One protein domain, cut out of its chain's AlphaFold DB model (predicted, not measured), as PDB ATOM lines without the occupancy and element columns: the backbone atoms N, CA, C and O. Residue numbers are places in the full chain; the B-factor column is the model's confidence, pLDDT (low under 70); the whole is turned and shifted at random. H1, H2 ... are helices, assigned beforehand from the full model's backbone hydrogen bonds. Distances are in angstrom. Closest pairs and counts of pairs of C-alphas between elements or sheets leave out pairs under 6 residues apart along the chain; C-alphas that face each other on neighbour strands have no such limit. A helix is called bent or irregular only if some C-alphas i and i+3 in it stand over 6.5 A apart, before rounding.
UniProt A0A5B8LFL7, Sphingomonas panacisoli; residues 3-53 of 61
ATOM      1  N   ASP A   3       6.224  70.655  -5.272       98.50
ATOM      2  CA  ASP A   3       5.371  69.481  -5.124       98.50
ATOM      3  C   ASP A   3       5.456  68.952  -3.682       98.50
ATOM      4  O   ASP A   3       6.531  68.545  -3.228       98.50
ATOM      5  N   LEU A   4       4.325  68.931  -2.969       98.50
ATOM      6  CA  LEU A   4       4.205  68.457  -1.588       98.50
ATOM      7  C   LEU A   4       4.627  67.002  -1.404       98.50
ATOM      8  O   LEU A   4       4.962  66.617  -0.288       98.50
ATOM      9  N   ASN A   5       4.645  66.192  -2.460       98.56
ATOM     10  CA  ASN A   5       5.043  64.790  -2.415       98.56
ATOM     11  C   ASN A   5       6.526  64.562  -2.736       98.56
ATOM     12  O   ASN A   5       7.040  63.469  -2.481       98.56
ATOM     13  N   LYS A   6       7.226  65.565  -3.286       98.56
ATOM     14  CA  LYS A   6       8.617  65.435  -3.762       98.56
ATOM     15  C   LYS A   6       9.587  66.412  -3.091       98.56
ATOM     16  O   LYS A   6      10.759  66.077  -2.940       98.56
ATOM     17  N   ALA A   7       9.123  67.589  -2.670       98.56
ATOM     18  CA  ALA A   7       9.959  68.631  -2.081       98.56
ATOM     19  C   ALA A   7      10.614  68.182  -0.763       98.56
ATOM     20  O   ALA A   7      10.011  67.428   0.010       98.56
ATOM     21  N   THR A   8      11.835  68.648  -0.496       98.81
ATOM     22  CA  THR A   8      12.513  68.442   0.794       98.81
ATOM     23  C   THR A   8      11.915  69.334   1.881       98.81
ATOM     24  O   THR A   8      11.205  70.298   1.590       98.81
ATOM     25  N   ALA A   9      12.226  69.031   3.144       98.69
ATOM     26  CA  ALA A   9      11.802  69.858   4.269       98.69
ATOM     27  C   ALA A   9      12.325  71.300   4.137       98.69
ATOM     28  O   ALA A   9      11.558  72.239   4.306       98.69
ATOM     29  N   GLU A  10      13.586  71.482   3.734       98.69
ATOM     30  CA  GLU A  10      14.198  72.804   3.548       98.69
ATOM     31  C   GLU A  10      13.538  73.595   2.413       98.69
ATOM     32  O   GLU A  10      13.367  74.809   2.513       98.69
ATOM     33  N   GLN A  11      13.150  72.919   1.326       98.75
ATOM     34  CA  GLN A  11      12.421  73.559   0.233       98.75
ATOM     35  C   GLN A  11      11.041  74.029   0.702       98.75
ATOM     36  O   GLN A  11      10.653  75.157   0.406       98.75
ATOM     37  N   LEU A  12      10.317  73.206   1.460       98.62
ATOM     38  CA  LEU A  12       9.020  73.584   2.023       98.62
ATOM     39  C   LEU A  12       9.154  74.728   3.036       98.62
ATOM     40  O   LEU A  12       8.387  75.682   2.968       98.62
ATOM     41  N   ASP A  13      10.181  74.702   3.888       98.12
ATOM     42  CA  ASP A  13      10.459  75.762   4.867       98.12
ATOM     43  C   ASP A  13      10.851  77.106   4.233       98.12
ATOM     44  O   ASP A  13      10.792  78.144   4.897       98.12
ATOM     45  N   SER A  14      11.235  77.114   2.954       98.25
ATOM     46  CA  SER A  14      11.476  78.355   2.207       98.25
ATOM     47  C   SER A  14      10.190  79.122   1.867       98.25
ATOM     48  O   SER A  14      10.259  80.283   1.466       98.25
ATOM     49  N   ILE A  15       9.018  78.499   2.031       97.69
ATOM     50  CA  ILE A  15       7.713  79.148   1.892       97.69
ATOM     51  C   ILE A  15       7.328  79.735   3.252       97.69
ATOM     52  O   ILE A  15       7.132  78.987   4.203       97.69
ATOM     53  N   ASP A  16       7.153  81.059   3.337       97.19
ATOM     54  CA  ASP A  16       6.869  81.764   4.600       97.19
ATOM     55  C   ASP A  16       5.703  81.156   5.402       97.19
ATOM     56  O   ASP A  16       5.796  81.028   6.620       97.19
ATOM     57  N   LEU A  17       4.636  80.720   4.719       97.62
ATOM     58  CA  LEU A  17       3.450  80.098   5.330       97.62
ATOM     59  C   LEU A  17       3.678  78.660   5.827       97.62
ATOM     60  O   LEU A  17       2.912  78.157   6.641       97.62
ATOM     61  N   LEU A  18       4.723  77.983   5.347       98.19
ATOM     62  CA  LEU A  18       5.079  76.615   5.742       98.19
ATOM     63  C   LEU A  18       6.359  76.570   6.584       98.19
ATOM     64  O   LEU A  18       6.816  75.493   6.962       98.19
ATOM     65  N   LYS A  19       6.950  77.729   6.884       97.81
ATOM     66  CA  LYS A  19       8.230  77.839   7.571       97.81
ATOM     67  C   LYS A  19       8.166  77.233   8.971       97.81
ATOM     68  O   LYS A  19       7.371  77.652   9.810       97.81
ATOM     69  N   GLY A  20       9.057  76.282   9.234       97.50
ATOM     70  CA  GLY A  20       9.102  75.506  10.472       97.50
ATOM     71  C   GLY A  20       8.204  74.265  10.453       97.50
ATOM     72  O   GLY A  20       8.150  73.550  11.452       97.50
ATOM     73  N   HIS A  21       7.518  73.994   9.340       98.38
ATOM     74  CA  HIS A  21       6.625  72.849   9.160       98.38
ATOM     75  C   HIS A  21       7.080  71.897   8.047       98.38
ATOM     76  O   HIS A  21       6.491  70.827   7.896       98.38
ATOM     77  N   GLY A  22       8.151  72.206   7.306       98.44
ATOM     78  CA  GLY A  22       8.662  71.352   6.233       98.44
ATOM     79  C   GLY A  22       8.963  69.923   6.692       98.44
ATOM     80  O   GLY A  22       8.576  68.966   6.022       98.44
ATOM     81  N   PHE A  23       9.579  69.761   7.867       98.50
ATOM     82  CA  PHE A  23       9.827  68.440   8.461       98.50
ATOM     83  C   PHE A  23       8.526  67.669   8.739       98.50
ATOM     84  O   PHE A  23       8.427  66.491   8.400       98.50
ATOM     85  N   GLU A  24       7.518  68.333   9.312       98.62
ATOM     86  CA  GLU A  24       6.226  67.719   9.639       98.62
ATOM     87  C   GLU A  24       5.457  67.288   8.387       98.62
ATOM     88  O   GLU A  24       4.881  66.204   8.371       98.62
ATOM     89  N   ILE A  25       5.517  68.069   7.306       98.69
ATOM     90  CA  ILE A  25       4.909  67.719   6.014       98.69
ATOM     91  C   ILE A  25       5.569  66.463   5.423       98.69
ATOM     92  O   ILE A  25       4.880  65.539   4.984       98.69
ATOM     93  N   VAL A  26       6.907  66.398   5.433       98.75
ATOM     94  CA  VAL A  26       7.656  65.230   4.935       98.75
ATOM     95  C   VAL A  26       7.373  63.991   5.786       98.75
ATOM     96  O   VAL A  26       7.177  62.905   5.236       98.75
ATOM     97  N   ARG A  27       7.318  64.143   7.114       98.56
ATOM     98  CA  ARG A  27       6.962  63.059   8.034       98.56
ATOM     99  C   ARG A  27       5.537  62.569   7.793       98.56
ATOM    100  O   ARG A  27       5.336  61.369   7.628       98.56
ATOM    101  N   TYR A  28       4.574  63.486   7.705       98.62
ATOM    102  CA  TYR A  28       3.169  63.166   7.461       98.62
ATOM    103  C   TYR A  28       3.013  62.316   6.195       98.62
ATOM    104  O   TYR A  28       2.446  61.227   6.276       98.62
ATOM    105  N   ARG A  29       3.597  62.721   5.053       98.31
ATOM    106  CA  ARG A  29       3.462  61.941   3.807       98.31
ATOM    107  C   ARG A  29       4.164  60.580   3.836       98.31
ATOM    108  O   ARG A  29       3.773  59.658   3.124       98.31
ATOM    109  N   ALA A  30       5.214  60.445   4.648       98.25
ATOM    110  CA  ALA A  30       5.909  59.177   4.840       98.25
ATOM    111  C   ALA A  30       5.085  58.191   5.688       98.25
ATOM    112  O   ALA A  30       5.114  56.991   5.427       98.25
ATOM    113  N   GLU A  31       4.342  58.687   6.679       98.19
ATOM    114  CA  GLU A  31       3.552  57.865   7.607       98.19
ATOM    115  C   GLU A  31       2.114  57.612   7.135       98.19
ATOM    116  O   GLU A  31       1.537  56.566   7.432       98.19
ATOM    117  N   ARG A  32       1.515  58.574   6.427       97.06
ATOM    118  CA  ARG A  32       0.091  58.574   6.046       97.06
ATOM    119  C   ARG A  32      -0.149  58.336   4.560       97.06
ATOM    120  O   ARG A  32      -1.281  58.057   4.178       97.06
ATOM    121  N   GLY A  33       0.904  58.372   3.748       97.75
ATOM    122  CA  GLY A  33       0.809  58.320   2.294       97.75
ATOM    123  C   GLY A  33       0.861  59.707   1.661       97.75
ATOM    124  O   GLY A  33       0.958  60.725   2.338       97.75
ATOM    125  N   ARG A  34       0.857  59.738   0.329       98.25
ATOM    126  CA  ARG A  34       0.970  60.979  -0.449       98.25
ATOM    127  C   ARG A  34      -0.221  61.907  -0.195       98.25
ATOM    128  O   ARG A  34      -1.312  61.445   0.115       98.25
ATOM    129  N   PHE A  35       0.003  63.202  -0.388       98.62
ATOM    130  CA  PHE A  35      -1.071  64.180  -0.517       98.62
ATOM    131  C   PHE A  35      -1.750  64.006  -1.878       98.62
ATOM    132  O   PHE A  35      -1.060  63.977  -2.901       98.62
ATOM    133  N   ASP A  36      -3.076  63.940  -1.877       98.25
ATOM    134  CA  ASP A  36      -3.930  63.947  -3.069       98.25
ATOM    135  C   ASP A  36      -4.446  65.362  -3.382       98.25
ATOM    136  O   ASP A  36      -4.858  65.660  -4.503       98.25
ATOM    137  N   GLU A  37      -4.417  66.259  -2.394       98.06
ATOM    138  CA  GLU A  37      -4.879  67.639  -2.507       98.06
ATOM    139  C   GLU A  37      -4.160  68.561  -1.516       98.06
ATOM    140  O   GLU A  37      -3.834  68.178  -0.396       98.06
ATOM    141  N   VAL A  38      -3.946  69.824  -1.896       97.94
ATOM    142  CA  VAL A  38      -3.219  70.791  -1.050       97.94
ATOM    143  C   VAL A  38      -3.921  71.031   0.293       97.94
ATOM    144  O   VAL A  38      -3.250  71.226   1.304       97.94
ATOM    145  N   ARG A  39      -5.261  70.947   0.343       97.81
ATOM    146  CA  ARG A  39      -6.033  71.167   1.581       97.81
ATOM    147  C   ARG A  39      -5.728  70.163   2.699       97.81
ATOM    148  O   ARG A  39      -6.000  70.460   3.857       97.81
ATOM    149  N   GLN A  40      -5.128  69.016   2.382       98.38
ATOM    150  CA  GLN A  40      -4.678  68.041   3.381       98.38
ATOM    151  C   GLN A  40      -3.496  68.545   4.230       98.38
ATOM    152  O   GLN A  40      -3.171  67.926   5.240       98.38
ATOM    153  N   LEU A  41      -2.885  69.693   3.900       98.19
ATOM    154  CA  LEU A  41      -1.980  70.396   4.821       98.19
ATOM    155  C   LEU A  41      -2.657  70.758   6.157       98.19
ATOM    156  O   LEU A  41      -1.967  70.874   7.167       98.19
ATOM    157  N   GLU A  42      -3.989  70.856   6.192       98.19
ATOM    158  CA  GLU A  42      -4.769  71.031   7.424       98.19
ATOM    159  C   GLU A  42      -4.615  69.847   8.401       98.19
ATOM    160  O   GLU A  42      -4.744  70.013   9.612       98.19
ATOM    161  N   GLU A  43      -4.293  68.653   7.895       98.12
ATOM    162  CA  GLU A  43      -4.110  67.436   8.695       98.12
ATOM    163  C   GLU A  43      -2.683  67.284   9.247       98.12
ATOM    164  O   GLU A  43      -2.425  66.418  10.090       98.12
ATOM    165  N   VAL A  44      -1.743  68.119   8.792       98.19
ATOM    166  CA  VAL A  44      -0.355  68.092   9.259       98.19
ATOM    167  C   VAL A  44      -0.295  68.651  10.688       98.19
ATOM    168  O   VAL A  44      -0.717  69.790  10.927       98.19
ATOM    169  N   PRO A  45       0.249  67.897  11.666       97.12
ATOM    170  CA  PRO A  45       0.315  68.338  13.054       97.12
ATOM    171  C   PRO A  45       0.945  69.728  13.213       97.12
ATOM    172  O   PRO A  45       2.084  69.979  12.824       97.12
ATOM    173  N   GLY A  46       0.186  70.645  13.814       96.25
ATOM    174  CA  GLY A  46       0.635  72.009  14.090       96.25
ATOM    175  C   GLY A  46       0.560  72.988  12.912       96.25
ATOM    176  O   GLY A  46       0.938  74.145  13.117       96.25
ATOM    177  N   LEU A  47       0.066  72.567  11.739       97.44
ATOM    178  CA  LEU A  47      -0.069  73.393  10.530       97.44
ATOM    179  C   LEU A  47      -1.512  73.860  10.244       97.44
ATOM    180  O   LEU A  47      -1.698  74.779   9.449       97.44
ATOM    181  N   ALA A  48      -2.514  73.286  10.920       96.44
ATOM    182  CA  ALA A  48      -3.926  73.675  10.802       96.44
ATOM    183  C   ALA A  48      -4.123  75.206  10.850       96.44
ATOM    184  O   ALA A  48      -3.633  75.872  11.771       96.44
ATOM    185  N   GLY A  49      -4.786  75.762   9.829       95.06
ATOM    186  CA  GLY A  49      -5.046  77.199   9.661       95.06
ATOM    187  C   GLY A  49      -3.829  78.093   9.370       95.06
ATOM    188  O   GLY A  49      -3.985  79.301   9.228       95.06
ATOM    189  N   LYS A  50      -2.604  77.553   9.291       95.75
ATOM    190  CA  LYS A  50      -1.380  78.339   9.017       95.75
ATOM    191  C   LYS A  50      -0.940  78.305   7.557       95.75
ATOM    192  O   LYS A  50      -0.128  79.129   7.149       95.75
ATOM    193  N   TRP A  51      -1.452  77.349   6.785       96.56
ATOM    194  CA  TRP A  51      -1.069  77.145   5.389       96.56
ATOM    195  C   TRP A  51      -1.898  77.974   4.399       96.56
ATOM    196  O   TRP A  51      -1.561  77.976   3.220       96.56
ATOM    197  N   GLU A  52      -2.953  78.668   4.838       95.00
ATOM    198  CA  GLU A  52      -3.836  79.450   3.957       95.00
ATOM    199  C   GLU A  52      -3.037  80.437   3.085       95.00
ATOM    200  O   GLU A  52      -2.317  81.298   3.591       95.00
ATOM    201  N   GLY A  53      -3.140  80.308   1.758       95.56
ATOM    202  CA  GLY A  53      -2.368  81.067   0.769       95.56
ATOM    203  C   GLY A  53      -1.176  80.300   0.179       95.56
ATOM    204  O   GLY A  53      -0.657  80.675  -0.884       95.56
TER     205      GLY A  53
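What this domain is: This is residues 3 to 53 of the 61 residues of a protein of Sphingomonas panacisoli (UniProt A0A5B8LFL7). Three short helices are set in a small, rounded body with much loop: the longest, H2, lies in the middle, H1 packs on its beginning on one side, and H3 lies across on the other side, near H2 but not clearly touching it. Residues 3 to 8 lead into H1, residues 14 to 21 join H1 to H2 with a short unnamed helical run at residues 16 to 18, and residues 44 to 53 follow H3 with no named element. The printed part has 51 residues with three named helices, in the order H1, H2, H3, and no named strand; the class is all helix, though under half of the residues, 22 of 51, are in named elements. The whole is compact, with a radius of gyration of the C-alphas of 9.5 A, and the C-alphas span 24 by 21 by 16 A.

Where its parts are: The longest helix, H2, holds residues 22 to 32 and measures 15.4 A from its first to its last C-alpha, from C-alpha 22 at (8.662, 71.352, 6.233) to C-alpha 32 at (0.091, 58.574, 6.046). Before it along the chain comes H1, residues 9 to 13, which is 6.1 A long and begins with C-alpha 9 at (11.802, 69.858, 4.269). After H2 comes H3, residues 38 to 43, which is 10.3 A long and ends with C-alpha 43 at (-4.110, 67.436, 8.695). H3 is neither bent nor irregular, but only just: C-alphas 38 and 41 are 6.0 A apart.

How they stand to each other: H2 touches H1, with 9 pairs of C-alphas within 8 A; their closest C-alphas, those of Ala 9 and Gly 22, are 4.0 A apart. H2 and H3 are close but not clearly touching, with 1 pair of C-alphas within 8 A, the closest being those of Ile 25 and Leu 41 at 7.5 A. The lines of H2 and H3 are about perpendicular, at 84 degrees. H1 and H3 are apart. In H1 and H2 every O i to N i+4 pair is within hydrogen-bond range; in H3 0 of 2 such pairs are, while 3 of its 3 O i to N i+3 pairs are within range.

The domain as a whole: The two C-alphas farthest apart are those of Glu 31 and Gly 53, at 24.9 A, and the first and last printed C-alphas, those of Asp 3 and Gly 53, are 15.1 A apart. The printed part has no cut. The link from H2 to H3 is tight, with 5 residues between them, and the link from H1 to H2 is short, with 8 residues between them; no link is long. The mean pLDDT of the printed part is 97.9, and no printed residue is under 70.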